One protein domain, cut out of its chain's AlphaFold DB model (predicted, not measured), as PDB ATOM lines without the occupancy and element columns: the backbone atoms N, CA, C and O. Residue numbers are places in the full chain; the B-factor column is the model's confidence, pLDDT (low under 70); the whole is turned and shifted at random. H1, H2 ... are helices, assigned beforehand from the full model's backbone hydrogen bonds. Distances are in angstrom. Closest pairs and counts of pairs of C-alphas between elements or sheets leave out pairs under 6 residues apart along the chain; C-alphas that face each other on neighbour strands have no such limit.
ATOM      1  N   ASN A  48      11.053  15.320  61.735       58.22
ATOM      2  CA  ASN A  48      11.043  15.873  63.096       58.22
ATOM      3  C   ASN A  48      11.103  14.847  64.237       58.22
ATOM      4  O   ASN A  48      11.388  15.242  65.368       58.22
ATOM      5  N   SER A  49      10.845  13.557  64.015       50.09
ATOM      6  CA  SER A  49      10.834  12.599  65.127       50.09
ATOM      7  C   SER A  49      12.158  11.850  65.258       50.09
ATOM      8  O   SER A  49      12.519  11.100  64.355       50.09
ATOM      9  N   VAL A  50      12.830  12.092  66.393       46.06
ATOM     10  CA  VAL A  50      13.510  11.136  67.298       46.06
ATOM     11  C   VAL A  50      14.138   9.925  66.611       46.06
ATOM     12  O   VAL A  50      13.382   9.148  66.042       46.06
ATOM     13  N   GLU A  51      15.473   9.770  66.729       49.72
ATOM     14  CA  GLU A  51      16.272   8.574  66.369       49.72
ATOM     15  C   GLU A  51      15.422   7.527  65.659       49.72
ATOM     16  O   GLU A  51      14.800   6.737  66.356       49.72
ATOM     17  N   LEU A  52      15.307   7.603  64.323       54.56
ATOM     18  CA  LEU A  52      14.399   6.797  63.496       54.56
ATOM     19  C   LEU A  52      14.378   5.351  63.994       54.56
ATOM     20  O   LEU A  52      15.210   4.539  63.589       54.56
ATOM     21  N   HIS A  53      13.475   5.040  64.925       56.75
ATOM     22  CA  HIS A  53      13.498   3.751  65.585       56.75
ATOM     23  C   HIS A  53      12.845   2.801  64.596       56.75
ATOM     24  O   HIS A  53      11.629   2.596  64.572       56.75
ATOM     25  N   ASP A  54      13.725   2.258  63.754       65.56
ATOM     26  CA  ASP A  54      13.527   1.101  62.904       65.56
ATOM     27  C   ASP A  54      12.797   1.386  61.568       65.56
ATOM     28  O   ASP A  54      12.299   0.459  60.938       65.56
ATOM     29  N   ILE A  55      12.748   2.650  61.105       74.56
ATOM     30  CA  ILE A  55      12.469   2.990  59.689       74.56
ATOM     31  C   ILE A  55      13.791   2.954  58.921       74.56
ATOM     32  O   ILE A  55      14.731   3.662  59.283       74.56
ATOM     33  N   LYS A  56      13.868   2.157  57.854       82.88
ATOM     34  CA  LYS A  56      15.042   2.080  56.973       82.88
ATOM     35  C   LYS A  56      14.854   2.964  55.744       82.88
ATOM     36  O   LYS A  56      13.727   3.230  55.333       82.88
ATOM     37  N   SER A  57      15.951   3.358  55.098       81.56
ATOM     38  CA  SER A  57      15.892   4.076  53.817       81.56
ATOM     39  C   SER A  57      15.097   3.287  52.779       81.56
ATOM     40  O   SER A  57      14.301   3.863  52.051       81.56
ATOM     41  N   GLU A  58      15.210   1.956  52.790       81.62
ATOM     42  CA  GLU A  58      14.393   1.063  51.964       81.62
ATOM     43  C   GLU A  58      12.879   1.280  52.152       81.62
ATOM     44  O   GLU A  58      12.144   1.280  51.168       81.62
ATOM     45  N   ASP A  59      12.395   1.512  53.378       81.50
ATOM     46  CA  ASP A  59      10.971   1.779  53.634       81.50
ATOM     47  C   ASP A  59      10.536   3.119  53.022       81.50
ATOM     48  O   ASP A  59       9.438   3.229  52.472       81.50
ATOM     49  N   ILE A  60      11.411   4.128  53.085       79.12
ATOM     50  CA  ILE A  60      11.182   5.460  52.506       79.12
ATOM     51  C   ILE A  60      11.134   5.365  50.979       79.12
ATOM     52  O   ILE A  60      10.217   5.901  50.352       79.12
ATOM     53  N   VAL A  61      12.078   4.641  50.370       77.94
ATOM     54  CA  VAL A  61      12.109   4.483  48.914       77.94
ATOM     55  C   VAL A  61      10.928   3.634  48.424       77.94
ATOM     56  O   VAL A  61      10.260   4.031  47.465       77.94
ATOM     57  N   LYS A  62      10.575   2.542  49.117       79.75
ATOM     58  CA  LYS A  62       9.356   1.761  48.827       79.75
ATOM     59  C   LYS A  62       8.099   2.621  48.868       79.75
ATOM     60  O   LYS A  62       7.275   2.533  47.961       79.75
ATOM     61  N   LEU A  63       7.966   3.481  49.880       80.81
ATOM     62  CA  LEU A  63       6.825   4.387  49.981       80.81
ATOM     63  C   LEU A  63       6.747   5.339  48.780       80.81
ATOM     64  O   LEU A  63       5.660   5.587  48.271       80.81
ATOM     65  N   SER A  64       7.885   5.857  48.310       73.19
ATOM     66  CA  SER A  64       7.931   6.763  47.156       73.19
ATOM     67  C   SER A  64       7.621   6.104  45.806       73.19
ATOM     68  O   SER A  64       7.390   6.818  44.832       73.19
ATOM     69  N   LYS A  65       7.600   4.761  45.734       73.12
ATOM     70  CA  LYS A  65       7.350   3.974  44.510       73.12
ATOM     71  C   LYS A  65       8.263   4.329  43.333       73.12
ATOM     72  O   LYS A  65       7.879   4.165  42.176       73.12
ATOM     73  N   LEU A  66       9.458   4.853  43.605       68.25
ATOM     74  CA  LEU A  66      10.378   5.334  42.569       68.25
ATOM     75  C   LEU A  66      10.814   4.228  41.596       68.25
ATOM     76  O   LEU A  66      11.082   4.509  40.431       68.25
ATOM     77  N   ASP A  67      10.813   2.973  42.040       68.25
ATOM     78  CA  ASP A  67      11.068   1.778  41.230       68.25
ATOM     79  C   ASP A  67      10.047   1.583  40.089       68.25
ATOM     80  O   ASP A  67      10.363   0.982  39.058       68.25
ATOM     81  N   GLN A  68       8.844   2.147  40.228       72.88
ATOM     82  CA  GLN A  68       7.758   2.047  39.249       72.88
ATOM     83  C   GLN A  68       7.780   3.163  38.194       72.88
ATOM     84  O   GLN A  68       7.052   3.080  37.205       72.88
ATOM     85  N   TYR A  69       8.606   4.200  38.375       75.88
ATOM     86  CA  TYR A  69       8.706   5.305  37.420       75.88
ATOM     87  C   TYR A  69       9.707   4.968  36.313       75.88
ATOM     88  O   TYR A  69      10.901   4.781  36.561       75.88
ATOM     89  N   ASP A  70       9.208   4.892  35.080       82.56
ATOM     90  CA  ASP A  70      10.027   4.882  33.870       82.56
ATOM     91  C   ASP A  70      10.424   6.310  33.453       82.56
ATOM     92  O   ASP A  70       9.976   7.300  34.036       82.56
ATOM     93  N   LEU A  71      11.266   6.421  32.422       83.62
ATOM     94  CA  LEU A  71      11.757   7.709  31.928       83.62
ATOM     95  C   LEU A  71      10.611   8.675  31.576       83.62
ATOM     96  O   LEU A  71      10.669   9.855  31.921       83.62
ATOM     97  N   ASP A  72       9.552   8.185  30.930       88.06
ATOM     98  CA  ASP A  72       8.434   9.026  30.499       88.06
ATOM     99  C   ASP A  72       7.589   9.499  31.691       88.06
ATOM    100  O   ASP A  72       7.140  10.647  31.727       88.06
ATOM    101  N   ALA A  73       7.377   8.636  32.687       83.50
ATOM    102  CA  ALA A  73       6.714   8.979  33.939       83.50
ATOM    103  C   ALA A  73       7.525  10.003  34.735       83.50
ATOM    104  O   ALA A  73       6.950  10.970  35.233       83.50
ATOM    105  N   THR A  74       8.850   9.853  34.793       82.81
ATOM    106  CA  THR A  74       9.744  10.828  35.424       82.81
ATOM    107  C   THR A  74       9.704  12.175  34.708       82.81
ATOM    108  O   THR A  74       9.580  13.201  35.367       82.81
ATOM    109  N   ILE A  75       9.726  12.208  33.371       84.12
ATOM    110  CA  ILE A  75       9.598  13.464  32.613       84.12
ATOM    111  C   ILE A  75       8.248  14.137  32.892       84.12
ATOM    112  O   ILE A  75       8.197  15.345  33.129       84.12
ATOM    113  N   ARG A  76       7.143  13.376  32.911       83.81
ATOM    114  CA  ARG A  76       5.815  13.911  33.267       83.81
ATOM    115  C   ARG A  76       5.791  14.481  34.684       83.81
ATOM    116  O   ARG A  76       5.241  15.563  34.886       83.81
ATOM    117  N   LEU A  77       6.405  13.783  35.637       80.25
ATOM    118  CA  LEU A  77       6.520  14.228  37.021       80.25
ATOM    119  C   LEU A  77       7.322  15.531  37.124       80.25
ATOM    120  O   LEU A  77       6.831  16.496  37.704       80.25
ATOM    121  N   LEU A  78       8.508  15.595  36.514       79.50
ATOM    122  CA  LEU A  78       9.345  16.799  36.489       79.50
ATOM    123  C   LEU A  78       8.582  17.990  35.899       79.50
ATOM    124  O   LEU A  78       8.537  19.059  36.508       79.50
ATOM    125  N   ASN A  79       7.885  17.781  34.780       79.12
ATOM    126  CA  ASN A  79       7.063  18.818  34.164       79.12
ATOM    127  C   ASN A  79       5.931  19.286  35.095       79.12
ATOM    128  O   ASN A  79       5.654  20.481  35.157       79.12
ATOM    129  N   SER A  80       5.304  18.378  35.858       79.81
ATOM    130  CA  SER A  80       4.285  18.741  36.860       79.81
ATOM    131  C   SER A  80       4.847  19.578  38.019       79.81
ATOM    132  O   SER A  80       4.121  20.363  38.628       79.81
ATOM    133  N   LEU A  81       6.151  19.453  38.281       76.75
ATOM    134  CA  LEU A  81       6.903  20.232  39.263       76.75
ATOM    135  C   LEU A  81       7.531  21.506  38.661       76.75
ATOM    136  O   LEU A  81       8.301  22.183  39.338       76.75
ATOM    137  N   ASN A  82       7.179  21.869  37.419       81.00
ATOM    138  CA  ASN A  82       7.757  22.981  36.650       81.00
ATOM    139  C   ASN A  82       9.275  22.862  36.397       81.00
ATOM    140  O   ASN A  82       9.966  23.869  36.220       81.00
ATOM    141  N   THR A  83       9.800  21.640  36.328       75.50
ATOM    142  CA  THR A  83      11.190  21.348  35.956       75.50
ATOM    143  C   THR A  83      11.227  20.699  34.574       75.50
ATOM    144  O   THR A  83      10.562  19.697  34.339       75.50
ATOM    145  N   THR A  84      12.010  21.246  33.640       77.50
ATOM    146  CA  THR A  84      12.158  20.645  32.305       77.50
ATOM    147  C   THR A  84      13.163  19.497  32.329       77.50
ATOM    148  O   THR A  84      14.151  19.541  33.064       77.50
ATOM    149  N   ALA A  85      12.955  18.488  31.479       70.44
ATOM    150  CA  ALA A  85      13.893  17.373  31.319       70.44
ATOM    151  C   ALA A  85      15.312  17.853  30.957       70.44
ATOM    152  O   ALA A  85      16.286  17.362  31.512       70.44
ATOM    153  N   GLU A  86      15.423  18.870  30.099       72.50
ATOM    154  CA  GLU A  86      16.698  19.489  29.698       72.50
ATOM    155  C   GLU A  86      17.470  20.090  30.874       72.50
ATOM    156  O   GLU A  86      18.694  20.060  30.885       72.50
ATOM    157  N   LYS A  87      16.761  20.633  31.871       71.69
ATOM    158  CA  LYS A  87      17.386  21.146  33.091       71.69
ATOM    159  C   LYS A  87      17.702  20.041  34.081       71.69
ATOM    160  O   LYS A  87      18.639  20.208  34.843       71.69
ATOM    161  N   ALA A  88      16.910  18.970  34.109       68.44
ATOM    162  CA  ALA A  88      17.049  17.877  35.065       68.44
ATOM    163  C   ALA A  88      18.171  16.896  34.688       68.44
ATOM    164  O   ALA A  88      18.907  16.450  35.565       68.44
ATOM    165  N   PHE A  89      18.325  16.583  33.401       76.94
ATOM    166  CA  PHE A  89      19.273  15.589  32.895       76.94
ATOM    167  C   PHE A  89      20.518  16.256  32.299       76.94
ATOM    168  O   PHE A  89      20.725  16.246  31.087       76.94
ATOM    169  N   THR A  90      21.347  16.844  33.161       82.62
ATOM    170  CA  THR A  90      22.612  17.498  32.786       82.62
ATOM    171  C   THR A  90      23.799  16.855  33.499       82.62
ATOM    172  O   THR A  90      23.638  16.194  34.526       82.62
ATOM    173  N   VAL A  91      25.012  17.078  32.977       87.62
ATOM    174  CA  VAL A  91      26.253  16.676  33.665       87.62
ATOM    175  C   VAL A  91      26.387  17.395  35.012       87.62
ATOM    176  O   VAL A  91      26.810  16.777  35.982       87.62
ATOM    177  N   ASP A  92      25.969  18.663  35.091       86.12
ATOM    178  CA  ASP A  92      26.001  19.449  36.331       86.12
ATOM    179  C   ASP A  92      25.096  18.847  37.412       86.12
ATOM    180  O   ASP A  92      25.506  18.708  38.559       86.12
ATOM    181  N   ASN A  93      23.882  18.423  37.049       82.62
ATOM    182  CA  ASN A  93      22.993  17.768  38.007       82.62
ATOM    183  C   ASN A  93      23.480  16.373  38.384       82.62
ATOM    184  O   ASN A  93      23.269  15.956  39.518       82.62
ATOM    185  N   LEU A  94      24.109  15.645  37.457       86.88
ATOM    186  CA  LEU A  94      24.731  14.366  37.781       86.88
ATOM    187  C   LEU A  94      25.835  14.555  38.828       86.88
ATOM    188  O   LEU A  94      25.818  13.854  39.834       86.88
ATOM    189  N   GLU A  95      26.751  15.507  38.618       88.81
ATOM    190  CA  GLU A  95      27.798  15.859  39.588       88.81
ATOM    191  C   GLU A  95      27.180  16.238  40.936       88.81
ATOM    192  O   GLU A  95      27.493  15.613  41.944       88.81
ATOM    193  N   PHE A  96      26.222  17.166  40.936       86.88
ATOM    194  CA  PHE A  96      25.544  17.618  42.150       86.88
ATOM    195  C   PHE A  96      24.871  16.474  42.925       86.88
ATOM    196  O   PHE A  96      24.992  16.395  44.147       86.88
ATOM    197  N   ILE A  97      24.175  15.566  42.231       84.94
ATOM    198  CA  ILE A  97      23.516  14.416  42.860       84.94
ATOM    199  C   ILE A  97      24.563  13.454  43.426       84.94
ATOM    200  O   ILE A  97      24.466  13.082  44.594       84.94
ATOM    201  N   LEU A  98      25.556  13.048  42.631       88.06
ATOM    202  CA  LEU A  98      26.560  12.082  43.078       88.06
ATOM    203  C   LEU A  98      27.371  12.627  44.259       88.06
ATOM    204  O   LEU A  98      27.509  11.931  45.262       88.06
ATOM    205  N   GLU A  99      27.822  13.881  44.197       89.44
ATOM    206  CA  GLU A  99      28.532  14.531  45.303       89.44
ATOM    207  C   GLU A  99      27.652  14.673  46.549       89.44
ATOM    208  O   GLU A  99      28.099  14.352  47.650       89.44
ATOM    209  N   GLY A 100      26.384  15.072  46.386       86.31
ATOM    210  CA  GLY A 100      25.435  15.200  47.493       86.31
ATOM    211  C   GLY A 100      25.189  13.882  48.233       86.31
ATOM    212  O   GLY A 100      25.029  13.880  49.453       86.31
ATOM    213  N   PHE A 101      25.216  12.755  47.517       84.75
ATOM    214  CA  PHE A 101      25.112  11.410  48.092       84.75
ATOM    215  C   PHE A 101      26.465  10.783  48.473       84.75
ATOM    216  O   PHE A 101      26.489   9.646  48.945       84.75
ATOM    217  N   GLY A 102      27.581  11.496  48.293       89.19
ATOM    218  CA  GLY A 102      28.925  10.988  48.584       89.19
ATOM    219  C   GLY A 102      29.348   9.814  47.695       89.19
ATOM    220  O   GLY A 102      30.108   8.954  48.134       89.19
ATOM    221  N   ILE A 103      28.831   9.749  46.467       88.25
ATOM    222  CA  ILE A 103      29.100   8.689  45.499       88.25
ATOM    223  C   ILE A 103      30.223   9.137  44.566       88.25
ATOM    224  O   ILE A 103      30.119  10.149  43.874       88.25
ATOM    225  N   GLU A 104      31.294   8.348  44.489       90.50
ATOM    226  CA  GLU A 104      32.360   8.600  43.524       90.50
ATOM    227  C   GLU A 104      31.889   8.285  42.098       90.50
ATOM    228  O   GLU A 104      31.282   7.243  41.836       90.50
ATOM    229  N   PHE A 105      32.241   9.136  41.128       88.62
ATOM    230  CA  PHE A 105      31.871   8.905  39.728       88.62
ATOM    231  C   PHE A 105      32.342   7.539  39.208       88.62
ATOM    232  O   PHE A 105      31.620   6.881  38.463       88.62
ATOM    233  N   LEU A 106      33.539   7.091  39.603       89.12
ATOM    234  CA  LEU A 106      34.085   5.804  39.163       89.12
ATOM    235  C   LEU A 106      33.228   4.623  39.641       89.12
ATOM    236  O   LEU A 106      33.091   3.635  38.917       89.12
ATOM    237  N   GLU A 107      32.649   4.725  40.837       90.75
ATOM    238  CA  GLU A 107      31.721   3.729  41.362       90.75
ATOM    239  C   GLU A 107      30.437   3.687  40.526       90.75
ATOM    240  O   GLU A 107      30.077   2.625  40.014       90.75
ATOM    241  N   PHE A 108      29.799   4.844  40.325       89.31
ATOM    242  CA  PHE A 108      28.608   4.986  39.482       89.31
ATOM    243  C   PHE A 108      28.837   4.444  38.065       89.31
ATOM    244  O   PHE A 108      28.053   3.646  37.551       89.31
ATOM    245  N   TYR A 109      29.953   4.833  37.451       88.75
ATOM    246  CA  TYR A 109      30.352   4.420  36.113       88.75
ATOM    247  C   TYR A 109      30.514   2.896  35.992       88.75
ATOM    248  O   TYR A 109      29.960   2.295  35.071       88.75
ATOM    249  N   ARG A 110      31.249   2.254  36.913       89.56
ATOM    250  CA  ARG A 110      31.505   0.801  36.859       89.56
ATOM    251  C   ARG A 110      30.239  -0.016  37.060       89.56
ATOM    252  O   ARG A 110      30.069  -1.064  36.429       89.56
ATOM    253  N   ASP A 111      29.358   0.451  37.934       90.62
ATOM    254  CA  ASP A 111      28.092  -0.222  38.182       90.62
ATOM    255  C   ASP A 111      27.158  -0.100  36.967       90.62
ATOM    256  O   ASP A 111      26.663  -1.114  36.469       90.62
ATOM    257  N   LEU A 112      27.037   1.098  36.380       89.62
ATOM    258  CA  LEU A 112      26.312   1.308  35.123       89.62
ATOM    259  C   LEU A 112      26.852   0.450  33.978       89.62
ATOM    260  O   LEU A 112      26.074  -0.200  33.275       89.62
ATOM    261  N   GLN A 113      28.174   0.420  33.804       90.44
ATOM    262  CA  GLN A 113      28.846  -0.425  32.819       90.44
ATOM    263  C   GLN A 113      28.437  -1.893  32.992       90.44
ATOM    264  O   GLN A 113      28.068  -2.559  32.021       90.44
ATOM    265  N   THR A 114      28.444  -2.379  34.235       93.88
ATOM    266  CA  THR A 114      28.090  -3.761  34.574       93.88
ATOM    267  C   THR A 114      26.610  -4.048  34.312       93.88
ATOM    268  O   THR A 114      26.295  -5.031  33.642       93.88
ATOM    269  N   ARG A 115      25.690  -3.184  34.766       91.25
ATOM    270  CA  ARG A 115      24.235  -3.348  34.560       91.25
ATOM    271  C   ARG A 115      23.837  -3.303  33.093       91.25
ATOM    272  O   ARG A 115      22.933  -4.019  32.665       91.25
ATOM    273  N   LEU A 116      24.517  -2.474  32.308       91.56
ATOM    274  CA  LEU A 116      24.300  -2.391  30.870       91.56
ATOM    275  C   LEU A 116      25.044  -3.498  30.107       91.56
ATOM    276  O   LEU A 116      24.715  -3.741  28.945       91.56
ATOM    277  N   GLY A 117      25.969  -4.220  30.742       94.69
ATOM    278  CA  GLY A 117      26.753  -5.279  30.108       94.69
ATOM    279  C   GLY A 117      27.660  -4.742  29.002       94.69
ATOM    280  O   GLY A 117      27.718  -5.330  27.923       94.69
ATOM    281  N   LEU A 118      28.299  -3.595  29.245       91.06
ATOM    282  CA  LEU A 118      29.180  -2.926  28.289       91.06
ATOM    283  C   LEU A 118      30.644  -3.262  28.591       91.06
ATOM    284  O   LEU A 118      31.080  -3.216  29.741       91.06
ATOM    285  N   ASP A 119      31.417  -3.576  27.557       91.06
ATOM    286  CA  ASP A 119      32.870  -3.703  27.675       91.06
ATOM    287  C   ASP A 119      33.574  -2.345  27.491       91.06
ATOM    288  O   ASP A 119      32.986  -1.370  27.013       91.06
ATOM    289  N   ASP A 120      34.849  -2.274  27.884       86.06
ATOM    290  CA  ASP A 120      35.632  -1.032  27.829       86.06
ATOM    291  C   ASP A 120      35.768  -0.486  26.399       86.06
ATOM    292  O   ASP A 120      35.785   0.726  26.191       86.06
ATOM    293  N   LEU A 121      35.834  -1.367  25.393       90.56
ATOM    294  CA  LEU A 121      35.926  -0.964  23.987       90.56
ATOM    295  C   LEU A 121      34.643  -0.270  23.526       90.56
ATOM    296  O   LEU A 121      34.713   0.767  22.868       90.56
ATOM    297  N   THR A 122      33.489  -0.806  23.913       91.69
ATOM    298  CA  THR A 122      32.181  -0.224  23.620       91.69
ATOM    299  C   THR A 122      32.046   1.143  24.280       91.69
ATOM    300  O   THR A 122      31.586   2.080  23.637       91.69
ATOM    301  N   ILE A 123      32.514   1.306  25.522       88.94
ATOM    302  CA  ILE A 123      32.499   2.612  26.200       88.94
ATOM    303  C   ILE A 123      33.398   3.628  25.499       88.94
ATOM    304  O   ILE A 123      33.015   4.783  25.326       88.94
ATOM    305  N   LEU A 124      34.579   3.210  25.048       88.25
ATOM    306  CA  LEU A 124      35.453   4.077  24.267       88.25
ATOM    307  C   LEU A 124      34.830   4.471  22.923       88.25
ATOM    308  O   LEU A 124      35.089   5.574  22.450       88.25
ATOM    309  N   SER A 125      34.038   3.605  22.294       91.94
ATOM    310  CA  SER A 125      33.258   3.964  21.103       91.94
ATOM    311  C   SER A 125      32.118   4.932  21.431       91.94
ATOM    312  O   SER A 125      31.968   5.923  20.734       91.94
ATOM    313  N   ILE A 126      31.405   4.732  22.543       92.56
ATOM    314  CA  ILE A 126      30.376   5.669  23.026       92.56
ATOM    315  C   ILE A 126      30.968   7.063  23.280       92.56
ATOM    316  O   ILE A 126      30.352   8.068  22.943       92.56
ATOM    317  N   ALA A 127      32.171   7.141  23.857       91.50
ATOM    318  CA  ALA A 127      32.855   8.415  24.060       91.50
ATOM    319  C   ALA A 127      33.150   9.132  22.728       91.50
ATOM    320  O   ALA A 127      32.973  10.344  22.656       91.50
ATOM    321  N   ASP A 128      33.533   8.401  21.673       92.81
ATOM    322  CA  ASP A 128      33.696   8.969  20.322       92.81
ATOM    323  C   ASP A 128      32.375   9.492  19.760       92.81
ATOM    324  O   ASP A 128      32.336  10.609  19.243       92.81
ATOM    325  N   ASP A 129      31.307   8.702  19.879       93.44
ATOM    326  CA  ASP A 129      29.981   9.059  19.370       93.44
ATOM    327  C   ASP A 129      29.444  10.324  20.059       93.44
ATOM    328  O   ASP A 129      28.761  11.129  19.438       93.44
ATOM    329  N   LEU A 130      29.811  10.549  21.324       94.12
ATOM    330  CA  LEU A 130      29.502  11.765  22.085       94.12
ATOM    331  C   LEU A 130      30.547  12.880  21.913       94.12
ATOM    332  O   LEU A 130      30.506  13.871  22.640       94.12
ATOM    333  N   ALA A 131      31.502  12.744  20.991       94.38
ATOM    334  CA  ALA A 131      32.593  13.696  20.764       94.38
ATOM    335  C   ALA A 131      33.428  14.028  22.026       94.38
ATOM    336  O   ALA A 131      33.956  15.133  22.167       94.38
ATOM    337  N   ILE A 132      33.563  13.070  22.945       93.19
ATOM    338  CA  ILE A 132      34.380  13.171  24.158       93.19
ATOM    339  C   ILE A 132      35.799  12.674  23.851       93.19
ATOM    340  O   ILE A 132      36.003  11.593  23.301       93.19
ATOM    341  N   ASP A 133      36.815  13.437  24.262       92.31
ATOM    342  CA  ASP A 133      38.218  13.028  24.135       92.31
ATOM    343  C   ASP A 133      38.498  11.771  24.980       92.31
ATOM    344  O   ASP A 133      38.572  11.830  26.211       92.31
ATOM    345  N   LYS A 134      38.687  10.626  24.311       89.75
ATOM    346  CA  LYS A 134      38.916   9.327  24.963       89.75
ATOM    347  C   LYS A 134      40.124   9.300  25.880       89.75
ATOM    348  O   LYS A 134      40.083   8.633  26.909       89.75
ATOM    349  N   LEU A 135      41.218   9.956  25.489       87.94
ATOM    350  CA  LEU A 135      42.451   9.934  26.272       87.94
ATOM    351  C   LEU A 135      42.229  10.691  27.573       87.94
ATOM    352  O   LEU A 135      42.561  10.172  28.636       87.94
ATOM    353  N   LYS A 136      41.593  11.866  27.495       89.19
ATOM    354  CA  LYS A 136      41.213  12.632  28.684       89.19
ATOM    355  C   LYS A 136      40.226  11.863  29.551       89.19
ATOM    356  O   LYS A 136      40.430  11.783  30.762       89.19
ATOM    357  N   PHE A 137      39.206  11.258  28.942       87.75
ATOM    358  CA  PHE A 137      38.225  10.447  29.655       87.75
ATOM    359  C   PHE A 137      38.912   9.317  30.423       87.75
ATOM    360  O   PHE A 137      38.797   9.272  31.644       87.75
ATOM    361  N   LEU A 138      39.737   8.500  29.756       85.31
ATOM    362  CA  LEU A 138      40.525   7.430  30.377       85.31
ATOM    363  C   LEU A 138      41.409   7.926  31.528       85.31
ATOM    364  O   LEU A 138      41.483   7.263  32.560       85.31
ATOM    365  N   THR A 139      42.064   9.084  31.383       85.44
ATOM    366  CA  THR A 139      42.884   9.659  32.463       85.44
ATOM    367  C   THR A 139      42.063  10.155  33.657       85.44
ATOM    368  O   THR A 139      42.550  10.137  34.789       85.44
ATOM    369  N   ALA A 140      40.813  10.555  33.437       83.50
ATOM    370  CA  ALA A 140      39.939  11.016  34.505       83.50
ATOM    371  C   ALA A 140      39.302   9.870  35.292       83.50
ATOM    372  O   ALA A 140      39.261   9.939  36.517       83.50
ATOM    373  N   ILE A 141      38.913   8.770  34.637       82.12
ATOM    374  CA  ILE A 141      38.420   7.570  35.345       82.12
ATOM    375  C   ILE A 141      39.503   6.883  36.197       82.12
ATOM    376  O   ILE A 141      39.167   6.192  37.153       82.12
ATOM    377  N   ILE A 142      40.795   7.101  35.922       80.00
ATOM    378  CA  ILE A 142      41.909   6.667  36.797       80.00
ATOM    379  C   ILE A 142      42.315   7.721  37.849       80.00
ATOM    380  O   ILE A 142      43.322   7.546  38.532       80.00
ATOM    381  N   GLY A 143      41.550   8.810  37.990       68.75
ATOM    382  CA  GLY A 143      41.669   9.775  39.091       68.75
ATOM    383  C   GLY A 143      42.682  10.907  38.891       68.75
ATOM    384  O   GLY A 143      43.040  11.577  39.854       68.75
ATOM    385  N   SER A 144      43.170  11.139  37.668       62.69
ATOM    386  CA  SER A 144      44.183  12.179  37.401       62.69
ATOM    387  C   SER A 144      43.601  13.532  36.970       62.69
ATOM    388  O   SER A 144      44.352  14.480  36.751       62.69
ATOM    389  N   THR A 145      42.285  13.635  36.764       73.88
ATOM    390  CA  THR A 145      41.622  14.830  36.206       73.88
ATOM    391  C   THR A 145      40.140  14.857  36.586       73.88
ATOM    392  O   THR A 145      39.567  13.801  36.849       73.88
ATOM    393  N   ASN A 146      39.508  16.040  36.606       85.81
ATOM    394  CA  ASN A 146      38.071  16.158  36.881       85.81
ATOM    395  C   ASN A 146      37.260  15.555  35.718       85.81
ATOM    396  O   ASN A 146      37.249  16.084  34.604       85.81
ATOM    397  N   VAL A 147      36.576  14.441  35.982       87.56
ATOM    398  CA  VAL A 147      35.791  13.710  34.979       87.56
ATOM    399  C   VAL A 147      34.599  14.511  34.464       87.56
ATOM    400  O   VAL A 147      34.287  14.439  33.278       87.56
ATOM    401  N   TYR A 148      33.981  15.340  35.304       91.06
ATOM    402  CA  TYR A 148      32.806  16.114  34.922       91.06
ATOM    403  C   TYR A 148      33.152  17.221  33.922       91.06
ATOM    404  O   TYR A 148      32.380  17.475  33.002       91.06
ATOM    405  N   GLU A 149      34.338  17.834  34.012       91.62
ATOM    406  CA  GLU A 149      34.818  18.781  32.989       91.62
ATOM    407  C   GLU A 149      34.973  18.124  31.612       91.62
ATOM    408  O   GLU A 149      34.641  18.721  30.588       91.62
ATOM    409  N   ILE A 150      35.439  16.875  31.579       90.31
ATOM    410  CA  ILE A 150      35.588  16.119  30.331       90.31
ATOM    411  C   ILE A 150      34.220  15.740  29.774       90.31
ATOM    412  O   ILE A 150      33.980  15.929  28.583       90.31
ATOM    413  N   LEU A 151      33.302  15.283  30.626       90.62
ATOM    414  CA  LEU A 151      31.930  14.993  30.219       90.62
ATOM    415  C   LEU A 151      31.231  16.244  29.672       90.62
ATOM    416  O   LEU A 151      30.583  16.158  28.634       90.62
ATOM    417  N   ARG A 152      31.412  17.421  30.284       91.75
ATOM    418  CA  ARG A 152      30.861  18.699  29.788       91.75
ATOM    419  C   ARG A 152      31.354  19.090  28.396       91.75
ATOM    420  O   ARG A 152      30.674  19.848  27.714       91.75
ATOM    421  N   SER A 153      32.524  18.603  27.980       90.19
ATOM    422  CA  SER A 153      33.069  18.880  26.645       90.19
ATOM    423  C   SER A 153      32.435  18.046  25.525       90.19
ATOM    424  O   SER A 153      32.671  18.349  24.356       90.19
ATOM    425  N   GLY A 154      31.639  17.026  25.867       90.31
ATOM    426  CA  GLY A 154      30.932  16.187  24.899       90.31
ATOM    427  C   GLY A 154      29.765  16.895  24.204       90.31
ATOM    428  O   GLY A 154      29.248  17.909  24.676       90.31
ATOM    429  N   ASN A 155      29.324  16.327  23.083       90.50
ATOM    430  CA  ASN A 155      28.124  16.728  22.363       90.50
ATOM    431  C   ASN A 155      26.966  15.764  22.665       90.50
ATOM    432  O   ASN A 155      27.005  14.590  22.300       90.50
ATOM    433  N   TYR A 156      25.921  16.289  23.304       88.81
ATOM    434  CA  TYR A 156      24.727  15.543  23.718       88.81
ATOM    435  C   TYR A 156      23.484  15.906  22.898       88.81
ATOM    436  O   TYR A 156      22.357  15.742  23.372       88.81
ATOM    437  N   ASP A 157      23.659  16.429  21.681       90.19
ATOM    438  CA  ASP A 157      22.534  16.588  20.765       90.19
ATOM    439  C   ASP A 157      21.886  15.228  20.423       90.19
ATOM    440  O   ASP A 157      22.456  14.151  20.624       90.19
ATOM    441  N   GLU A 158      20.655  15.267  19.911       90.62
ATOM    442  CA  GLU A 158      19.872  14.055  19.660       90.62
ATOM    443  C   GLU A 158      20.566  13.076  18.704       90.62
ATOM    444  O   GLU A 158      20.411  11.863  18.859       90.62
ATOM    445  N   LYS A 159      21.359  13.581  17.753       95.00
ATOM    446  CA  LYS A 159      22.078  12.748  16.792       95.00
ATOM    447  C   LYS A 159      23.186  11.956  17.493       95.00
ATOM    448  O   LYS A 159      23.182  10.733  17.400       95.00
ATOM    449  N   HIS A 160      24.070  12.632  18.223       92.44
ATOM    450  CA  HIS A 160      25.206  12.001  18.908       92.44
ATOM    451  C   HIS A 160      24.728  11.036  20.004       92.44
ATOM    452  O   HIS A 160      25.243   9.928  20.146       92.44
ATOM    453  N   VAL A 161      23.661  11.395  20.729       91.62
ATOM    454  CA  VAL A 161      23.028  10.493  21.705       91.62
ATOM    455  C   VAL A 161      22.440   9.252  21.028       91.62
ATOM    456  O   VAL A 161      22.527   8.158  21.583       91.62
ATOM    457  N   THR A 162      21.836   9.390  19.845       94.19
ATOM    458  CA  THR A 162      21.292   8.243  19.098       94.19
ATOM    459  C   THR A 162      22.408   7.311  18.629       94.19
ATOM    460  O   THR A 162      22.305   6.106  18.849       94.19
ATOM    461  N   GLU A 163      23.493   7.857  18.075       95.50
ATOM    462  CA  GLU A 163      24.675   7.089  17.657       95.50
ATOM    463  C   GLU A 163      25.279   6.311  18.845       95.50
ATOM    464  O   GLU A 163      25.445   5.092  18.774       95.50
ATOM    465  N   ALA A 164      25.463   6.972  19.993       94.69
ATOM    466  CA  ALA A 164      25.956   6.337  21.216       94.69
ATOM    467  C   ALA A 164      25.059   5.182  21.710       94.69
ATOM    468  O   ALA A 164      25.546   4.135  22.149       94.69
ATOM    469  N   LEU A 165      23.735   5.350  21.642       94.69
ATOM    470  CA  LEU A 165      22.770   4.315  22.029       94.69
ATOM    471  C   LEU A 165      22.783   3.117  21.069       94.69
ATOM    472  O   LEU A 165      22.677   1.972  21.522       94.69
ATOM    473  N   GLU A 166      22.945   3.361  19.767       96.88
ATOM    474  CA  GLU A 166      23.101   2.313  18.753       96.88
ATOM    475  C   GLU A 166      24.384   1.503  18.982       96.88
ATOM    476  O   GLU A 166      24.326   0.269  19.003       96.88
ATOM    477  N   THR A 167      25.507   2.174  19.255       94.94
ATOM    478  CA  THR A 167      26.781   1.541  19.636       94.94
ATOM    479  C   THR A 167      26.629   0.686  20.893       94.94
ATOM    480  O   THR A 167      27.044  -0.476  20.913       94.94
ATOM    481  N   ALA A 168      25.964   1.212  21.926       93.62
ATOM    482  CA  ALA A 168      25.682   0.479  23.160       93.62
ATOM    483  C   ALA A 168      24.684  -0.679  22.966       93.62
ATOM    484  O   ALA A 168      24.576  -1.559  23.826       93.62
ATOM    485  N   LYS A 169      23.920  -0.673  21.865       96.94
ATOM    486  CA  LYS A 169      22.735  -1.517  21.644       96.94
ATOM    487  C   LYS A 169      21.737  -1.400  22.800       96.94
ATOM    488  O   LYS A 169      21.218  -2.407  23.293       96.94
ATOM    489  N   LYS A 170      21.495  -0.168  23.256       94.62
ATOM    490  CA  LYS A 170      20.583   0.163  24.363       94.62
ATOM    491  C   LYS A 170      19.576   1.227  23.957       94.62
ATOM    492  O   LYS A 170      19.758   1.966  23.002       94.62
ATOM    493  N   THR A 171      18.509   1.317  24.734       92.44
ATOM    494  CA  THR A 171      17.509   2.385  24.655       92.44
ATOM    495  C   THR A 171      17.712   3.402  25.778       92.44
ATOM    496  O   THR A 171      18.283   3.069  26.821       92.44
ATOM    497  N   LYS A 172      17.181   4.624  25.613       90.31
ATOM    498  CA  LYS A 172      17.166   5.645  26.680       90.31
ATOM    499  C   LYS A 172      16.543   5.101  27.972       90.31
ATOM    500  O   LYS A 172      17.104   5.305  29.043       90.31
ATOM    501  N   HIS A 173      15.445   4.345  27.873       89.38
ATOM    502  CA  HIS A 173      14.787   3.715  29.023       89.38
ATOM    503  C   HIS A 173      15.681   2.704  29.745       89.38
ATOM    504  O   HIS A 173      15.672   2.673  30.969       89.38
ATOM    505  N   GLN A 174      16.477   1.908  29.025       88.94
ATOM    506  CA  GLN A 174      17.409   0.960  29.651       88.94
ATOM    507  C   GLN A 174      18.555   1.666  30.379       88.94
ATOM    508  O   GLN A 174      18.921   1.250  31.476       88.94
ATOM    509  N   VAL A 175      19.107   2.734  29.793       89.81
ATOM    510  CA  VAL A 175      20.154   3.543  30.440       89.81
ATOM    511  C   VAL A 175      19.599   4.245  31.681       89.81
ATOM    512  O   VAL A 175      20.215   4.190  32.743       89.81
ATOM    513  N   PHE A 176      18.404   4.831  31.574       87.81
ATOM    514  CA  PHE A 176      17.710   5.453  32.699       87.81
ATOM    515  C   PHE A 176      17.427   4.454  33.827       87.81
ATOM    516  O   PHE A 176      17.742   4.740  34.977       87.81
ATOM    517  N   ALA A 177      16.885   3.274  33.506       85.06
ATOM    518  CA  ALA A 177      16.605   2.237  34.495       85.06
ATOM    519  C   ALA A 177      17.880   1.792  35.221       85.06
ATOM    520  O   ALA A 177      17.884   1.728  36.443       85.06
ATOM    521  N   ALA A 178      18.986   1.580  34.501       86.62
ATOM    522  CA  ALA A 178      20.256   1.204  35.122       86.62
ATOM    523  C   ALA A 178      20.776   2.279  36.098       86.62
ATOM    524  O   ALA A 178      21.224   1.939  37.192       86.62
ATOM    525  N   ALA A 179      20.671   3.566  35.741       87.69
ATOM    526  CA  ALA A 179      21.069   4.671  36.618       87.69
ATOM    527  C   ALA A 179      20.140   4.811  37.835       87.69
ATOM    528  O   ALA A 179      20.603   4.987  38.961       87.69
ATOM    529  N   ARG A 180      18.825   4.702  37.618       85.81
ATOM    530  CA  ARG A 180      17.808   4.732  38.675       85.81
ATOM    531  C   ARG A 180      18.015   3.595  39.672       85.81
ATOM    532  O   ARG A 180      17.992   3.845  40.871       85.81
ATOM    533  N   ASP A 181      18.231   2.376  39.187       84.38
ATOM    534  CA  ASP A 181      18.392   1.193  40.032       84.38
ATOM    535  C   ASP A 181      19.696   1.270  40.844       84.38
ATOM    536  O   ASP A 181      19.695   0.926  42.022       84.38
ATOM    537  N   PHE A 182      20.781   1.809  40.272       87.88
ATOM    538  CA  PHE A 182      21.989   2.127  41.043       87.88
ATOM    539  C   PHE A 182      21.691   3.103  42.189       87.88
ATOM    540  O   PHE A 182      22.058   2.842  43.334       87.88
ATOM    541  N   MET A 183      21.011   4.219  41.900       85.56
ATOM    542  CA  MET A 183      20.676   5.214  42.924       85.56
ATOM    543  C   MET A 183      19.740   4.637  43.991       85.56
ATOM    544  O   MET A 183      19.922   4.917  45.174       85.56
ATOM    545  N   TYR A 184      18.779   3.799  43.590       84.38
ATOM    546  CA  TYR A 184      17.898   3.075  44.503       84.38
ATOM    547  C   TYR A 184      18.709   2.195  45.457       84.38
ATOM    548  O   TYR A 184      18.564   2.323  46.670       84.38
ATOM    549  N   ASP A 185      19.594   1.348  44.924       85.31
ATOM    550  CA  ASP A 185      20.410   0.430  45.723       85.31
ATOM    551  C   ASP A 185      21.326   1.200  46.683       85.31
ATOM    552  O   ASP A 185      21.475   0.832  47.852       85.31
ATOM    553  N   LYS A 186      21.888   2.323  46.217       85.50
ATOM    554  CA  LYS A 186      22.705   3.212  47.045       85.50
ATOM    555  C   LYS A 186      21.917   3.787  48.205       85.50
ATOM    556  O   LYS A 186      22.323   3.593  49.348       85.50
ATOM    557  N   VAL A 187      20.779   4.418  47.936       83.06
ATOM    558  CA  VAL A 187      19.926   5.002  48.979       83.06
ATOM    559  C   VAL A 187      19.403   3.928  49.933       83.06
ATOM    560  O   VAL A 187      19.443   4.120  51.145       83.06
ATOM    561  N   ALA A 188      18.966   2.773  49.427       82.81
ATOM    562  CA  ALA A 188      18.458   1.679  50.253       82.81
ATOM    563  C   ALA A 188      19.523   1.111  51.209       82.81
ATOM    564  O   ALA A 188      19.180   0.657  52.302       82.81
ATOM    565  N   SER A 189      20.802   1.158  50.819       86.81
ATOM    566  CA  SER A 189      21.927   0.734  51.662       86.81
ATOM    567  C   SER A 189      22.339   1.755  52.731       86.81
ATOM    568  O   SER A 189      23.051   1.393  53.668       86.81
ATOM    569  N   MET A 190      21.902   3.014  52.613       83.44
ATOM    570  CA  MET A 190      22.176   4.058  53.603       83.44
ATOM    571  C   MET A 190      21.290   3.885  54.834       83.44
ATOM    572  O   MET A 190      20.137   3.455  54.741       83.44
ATOM    573  N   ASP A 191      21.786   4.292  56.000       85.31
ATOM    574  CA  ASP A 191      20.916   4.458  57.157       85.31
ATOM    575  C   ASP A 191      19.944   5.630  56.931       85.31
ATOM    576  O   ASP A 191      20.266   6.627  56.279       85.31
ATOM    577  N   ALA A 192      18.726   5.494  57.456       81.25
ATOM    578  CA  ALA A 192      17.655   6.448  57.187       81.25
ATOM    579  C   ALA A 192      17.959   7.844  57.744       81.25
ATOM    580  O   ALA A 192      17.527   8.841  57.169       81.25
ATOM    581  N   PHE A 193      18.728   7.929  58.832       82.62
ATOM    582  CA  PHE A 193      19.114   9.207  59.419       82.62
ATOM    583  C   PHE A 193      20.075   9.969  58.500       82.62
ATOM    584  O   PHE A 193      19.834  11.141  58.203       82.62
ATOM    585  N   THR A 194      21.111   9.305  57.990       84.56
ATOM    586  CA  THR A 194      22.040   9.867  57.006       84.56
ATOM    587  C   THR A 194      21.310  10.249  55.727       84.56
ATOM    588  O   THR A 194      21.476  11.373  55.256       84.56
ATOM    589  N   PHE A 195      20.451   9.373  55.195       83.75
ATOM    590  CA  PHE A 195      19.677   9.675  53.991       83.75
ATOM    591  C   PHE A 195      18.803  10.926  54.166       83.75
ATOM    592  O   PHE A 195      18.875  11.850  53.354       83.75
ATOM    593  N   MET A 196      18.034  11.010  55.257       82.00
ATOM    594  CA  MET A 196      17.205  12.186  55.536       82.00
ATOM    595  C   MET A 196      18.042  13.445  55.792       82.00
ATOM    596  O   MET A 196      17.664  14.523  55.339       82.00
ATOM    597  N   THR A 197      19.197  13.326  56.452       84.19
ATOM    598  CA  THR A 197      20.118  14.453  56.678       84.19
ATOM    599  C   THR A 197      20.666  14.997  55.362       84.19
ATOM    600  O   THR A 197      20.707  16.212  55.168       84.19
ATOM    601  N   ILE A 198      21.050  14.121  54.428       83.94
ATOM    602  CA  ILE A 198      21.486  14.510  53.081       83.94
ATOM    603  C   ILE A 198      20.351  15.240  52.359       83.94
ATOM    604  O   ILE A 198      20.552  16.353  51.873       83.94
ATOM    605  N   LEU A 199      19.140  14.668  52.349       82.44
ATOM    606  CA  LEU A 199      17.974  15.307  51.737       82.44
ATOM    607  C   LEU A 199      17.725  16.708  52.309       82.44
ATOM    608  O   LEU A 199      17.523  17.654  51.551       82.44
ATOM    609  N   GLN A 200      17.777  16.869  53.630       82.75
ATOM    610  CA  GLN A 200      17.527  18.151  54.290       82.75
ATOM    611  C   GLN A 200      18.632  19.181  54.026       82.75
ATOM    612  O   GLN A 200      18.342  20.332  53.708       82.75
ATOM    613  N   THR A 201      19.896  18.780  54.164       84.00
ATOM    614  CA  THR A 201      21.033  19.714  54.155       84.00
ATOM    615  C   THR A 201      21.563  20.011  52.758       84.00
ATOM    616  O   THR A 201      21.925  21.154  52.493       84.00
ATOM    617  N   GLN A 202      21.591  19.015  51.869       80.38
ATOM    618  CA  GLN A 202      22.123  19.151  50.508       80.38
ATOM    619  C   GLN A 202      21.024  19.490  49.501       80.38
ATOM    620  O   GLN A 202      21.225  20.316  48.616       80.38
ATOM    621  N   PHE A 203      19.841  18.888  49.659       77.31
ATOM    622  CA  PHE A 203      18.735  19.034  48.706       77.31
ATOM    623  C   PHE A 203      17.601  19.944  49.206       77.31
ATOM    624  O   PHE A 203      16.595  20.106  48.515       77.31
ATOM    625  N   GLY A 204      17.744  20.556  50.390       76.69
ATOM    626  CA  GLY A 204      16.758  21.491  50.943       76.69
ATOM    627  C   GLY A 204      15.398  20.847  51.232       76.69
ATOM    628  O   GLY A 204      14.360  21.506  51.146       76.69
ATOM    629  N   TRP A 205      15.379  19.545  51.517       76.19
ATOM    630  CA  TRP A 205      14.153  18.819  51.807       76.19
ATOM    631  C   TRP A 205      13.521  19.325  53.100       76.19
ATOM    632  O   TRP A 205      14.094  19.220  54.182       76.19
ATOM    633  N   ASP A 206      12.289  19.811  52.998       72.75
ATOM    634  CA  ASP A 206      11.498  20.262  54.132       72.75
ATOM    635  C   ASP A 206      10.070  19.695  54.078       72.75
ATOM    636  O   ASP A 206       9.698  18.884  53.217       72.75
ATOM    637  N   ARG A 207       9.236  20.133  55.020       68.38
ATOM    638  CA  ARG A 207       7.828  19.734  55.090       68.38
ATOM    639  C   ARG A 207       7.038  20.119  53.832       68.38
ATOM    640  O   ARG A 207       6.182  19.352  53.398       68.38
ATOM    641  N   GLN A 208       7.283  21.292  53.246       74.06
ATOM    642  CA  GLN A 208       6.548  21.742  52.061       74.06
ATOM    643  C   GLN A 208       6.943  20.931  50.826       74.06
ATOM    644  O   GLN A 208       6.068  20.517  50.062       74.06
ATOM    645  N   SER A 209       8.237  20.668  50.657       72.00
ATOM    646  CA  SER A 209       8.784  19.807  49.609       72.00
ATOM    647  C   SER A 209       8.257  18.379  49.734       72.00
ATOM    648  O   SER A 209       7.816  17.811  48.737       72.00
ATOM    649  N   SER A 210       8.164  17.851  50.962       69.88
ATOM    650  CA  SER A 210       7.553  16.542  51.241       69.88
ATOM    651  C   SER A 210       6.114  16.471  50.730       69.88
ATOM    652  O   SER A 210       5.770  15.559  49.988       69.88
ATOM    653  N   VAL A 211       5.269  17.450  51.079       71.50
ATOM    654  CA  VAL A 211       3.854  17.472  50.662       71.50
ATOM    655  C   VAL A 211       3.719  17.623  49.145       71.50
ATOM    656  O   VAL A 211       2.885  16.954  48.535       71.50
ATOM    657  N   LYS A 212       4.536  18.478  48.516       72.69
ATOM    658  CA  LYS A 212       4.540  18.647  47.054       72.69
ATOM    659  C   LYS A 212       4.890  17.342  46.347       72.69
ATOM    660  O   LYS A 212       4.162  16.950  45.442       72.69
ATOM    661  N   LEU A 213       5.952  16.666  46.781       69.50
ATOM    662  CA  LEU A 213       6.376  15.391  46.206       69.50
ATOM    663  C   LEU A 213       5.352  14.291  46.461       69.50
ATOM    664  O   LEU A 213       5.002  13.574  45.536       69.50
ATOM    665  N   TYR A 214       4.796  14.213  47.667       73.25
ATOM    666  CA  TYR A 214       3.760  13.239  48.003       73.25
ATOM    667  C   TYR A 214       2.540  13.352  47.076       73.25
ATOM    668  O   TYR A 214       2.052  12.352  46.548       73.25
ATOM    669  N   ASN A 215       2.088  14.584  46.822       74.69
ATOM    670  CA  ASN A 215       0.999  14.854  45.886       74.69
ATOM    671  C   ASN A 215       1.400  14.556  44.435       74.69
ATOM    672  O   ASN A 215       0.600  14.010  43.681       74.69
ATOM    673  N   ALA A 216       2.629  14.899  44.041       73.31
ATOM    674  CA  ALA A 216       3.125  14.687  42.684       73.31
ATOM    675  C   ALA A 216       3.308  13.193  42.357       73.31
ATOM    676  O   ALA A 216       2.983  12.761  41.254       73.31
ATOM    677  N   PHE A 217       3.732  12.392  43.338       73.06
ATOM    678  CA  PHE A 217       3.785  10.931  43.257       73.06
ATOM    679  C   PHE A 217       2.407  10.263  43.379       73.06
ATOM    680  O   PHE A 217       2.305   9.047  43.218       73.06
ATOM    681  N   ASN A 218       1.352  11.042  43.654       76.06
ATOM    682  CA  ASN A 218      -0.011  10.569  43.885       76.06
ATOM    683  C   ASN A 218      -0.077   9.448  44.937       76.06
ATOM    684  O   ASN A 218      -0.785   8.454  44.765       76.06
ATOM    685  N   LEU A 219       0.692   9.597  46.018       75.62
ATOM    686  CA  LEU A 219       0.686   8.636  47.112       75.62
ATOM    687  C   LEU A 219      -0.646   8.726  47.864       75.62
ATOM    688  O   LEU A 219      -1.150   9.803  48.181       75.62
ATOM    689  N   THR A 220      -1.230   7.575  48.159       81.38
ATOM    690  CA  THR A 220      -2.507   7.441  48.860       81.38
ATOM    691  C   THR A 220      -2.297   6.850  50.248       81.38
ATOM    692  O   THR A 220      -1.271   6.237  50.533       81.38
ATOM    693  N   THR A 221      -3.294   6.970  51.125       79.38
ATOM    694  CA  THR A 221      -3.304   6.281  52.428       79.38
ATOM    695  C   THR A 221      -3.086   4.773  52.294       79.38
ATOM    696  O   THR A 221      -2.419   4.162  53.125       79.38
ATOM    697  N   ARG A 222      -3.607   4.162  51.225       84.88
ATOM    698  CA  ARG A 222      -3.398   2.739  50.945       84.88
ATOM    699  C   ARG A 222      -1.916   2.418  50.756       84.88
ATOM    700  O   ARG A 222      -1.439   1.457  51.343       84.88
ATOM    701  N   ASP A 223      -1.201   3.240  49.997       83.00
ATOM    702  CA  ASP A 223       0.218   3.029  49.685       83.00
ATOM    703  C   ASP A 223       1.089   3.069  50.945       83.00
ATOM    704  O   ASP A 223       2.030   2.297  51.102       83.00
ATOM    705  N   VAL A 224       0.713   3.920  51.897       80.06
ATOM    706  CA  VAL A 224       1.337   3.988  53.220       80.06
ATOM    707  C   VAL A 224       1.168   2.685  53.988       80.06
ATOM    708  O   VAL A 224       2.121   2.185  54.581       80.06
ATOM    709  N   TYR A 225      -0.042   2.128  53.984       83.56
ATOM    710  CA  TYR A 225      -0.348   0.884  54.688       83.56
ATOM    711  C   TYR A 225       0.207  -0.370  53.990       83.56
ATOM    712  O   TYR A 225       0.320  -1.425  54.627       83.56
ATOM    713  N   GLU A 226       0.567  -0.270  52.708       87.69
ATOM    714  CA  GLU A 226       1.290  -1.316  51.979       87.69
ATOM    715  C   GLU A 226       2.736  -1.457  52.486       87.69
ATOM    716  O   GLU A 226       3.268  -2.568  52.508       87.69
ATOM    717  N   VAL A 227       3.341  -0.379  52.999       84.69
ATOM    718  CA  VAL A 227       4.648  -0.439  53.665       84.69
ATOM    719  C   VAL A 227       4.471  -0.853  55.128       84.69
ATOM    720  O   VAL A 227       3.966  -0.102  55.965       84.69
ATOM    721  N   GLU A 228       4.920  -2.068  55.452       86.81
ATOM    722  CA  GLU A 228       4.712  -2.701  56.760       86.81
ATOM    723  C   GLU A 228       5.154  -1.823  57.938       86.81
ATOM    724  O   GLU A 228       4.437  -1.734  58.936       86.81
ATOM    725  N   LYS A 229       6.297  -1.137  57.823       81.94
ATOM    726  CA  LYS A 229       6.808  -0.318  58.921       81.94
ATOM    727  C   LYS A 229       5.890   0.859  59.247       81.94
ATOM    728  O   LYS A 229       5.541   1.050  60.413       81.94
ATOM    729  N   PHE A 230       5.442   1.596  58.230       80.00
ATOM    730  CA  PHE A 230       4.489   2.692  58.409       80.00
ATOM    731  C   PHE A 230       3.141   2.178  58.917       80.00
ATOM    732  O   PHE A 230       2.601   2.735  59.874       80.00
ATOM    733  N   ARG A 231       2.637   1.058  58.378       84.69
ATOM    734  CA  ARG A 231       1.427   0.400  58.896       84.69
ATOM    735  C   ARG A 231       1.531   0.096  60.389       84.69
ATOM    736  O   ARG A 231       0.605   0.417  61.131       84.69
ATOM    737  N   ASN A 232       2.644  -0.486  60.830       80.44
ATOM    738  CA  ASN A 232       2.855  -0.853  62.229       80.44
ATOM    739  C   ASN A 232       2.935   0.385  63.135       80.44
ATOM    740  O   ASN A 232       2.370   0.370  64.225       80.44
TER     741      ASN A 232
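Overview. This is residues 48 to 232 of the 416 residues of an uncharacterized protein of Tribolium castaneum (UniProt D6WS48). Many short helices gather along and around one longer helix, H10, in an elongated body; H10 lies near the middle, where H1, H2 and H5 pack on parts of it. H6, H7, H8 and H9 cluster at one end of the body, H12, H13 and H14 lie toward the other, and contacts between the helices are few. The printed part has 185 residues with fourteen named helices, H1 to H14 in chain order, and no named strand; the class is all helix. It is compact, with a radius of gyration of the C-alphas of 18.2 A and spans of 53 by 32 by 28 A.

Along the chain. The longest helix, H10, is residues 172 to 189, 25.9 A from C-alpha 172 at (17.166, 5.645, 26.680) to C-alpha 189 at (21.927, 0.734, 51.662). Before it come H1, residues 57 to 64, beginning at C-alpha 57 (15.892, 4.076, 53.817); H2, 71 to 80; H3, 85 to 88; H4, 91 to 100; H5, 105 to 116, 16.2 A long; H6, 120 to 129; H7, 134 to 141; H8, 147 to 152; and H9, 158 to 168, 15.2 A long. After it come H11, residues 192 to 201; H12, 207 to 216; H13, 221 to 226; and H14, 228 to 232.

Arrangement. H10 is the hub. Its residues 174 to 182 touch H5, closest at the C-alphas of Leu 112 and Ala 178, 6.1 A, at a steep tilt of 57 degrees, opposite ways. Its residues 184 to 189 touch H1, closest at the C-alphas of Glu 58 and Ala 188, 4.5 A. Its residues 172 to 177 touch H2, about perpendicular at 76 degrees, with C-alphas 71 and 173 closest at 5.8 A. H6 and H9 touch at a shallow tilt of 16 degrees, opposite ways, with C-alphas 126 and 164 closest at 4.8 A. H7 and H8 form a helical hairpin, C-alphas 140 and 147 being closest at 5.0 A. H8 touches H4, closest at C-alphas 152 and 91, 6.4 A. H2 and H3 touch only at the corner, closest at C-alphas 75 and 85, 5.9 A; H3 and H4 meet only through their link. H11 and H12 touch no helix; H11 is near H1 and H10, and H12 is near H2. H13 and H14 only just touch, only at the corner, with 3 pairs of C-alphas within 8 A. Every O i to N i+4 pair is within hydrogen-bond range in each helix but H3, too short for one.

Size, cuts and confidence. The C-alphas farthest apart, of Leu 135 and Asn 232, are 54.6 A apart. The printed part has no cut and no long link. Mean pLDDT of the printed part is 83.2; residues under 70 include 48 to 54.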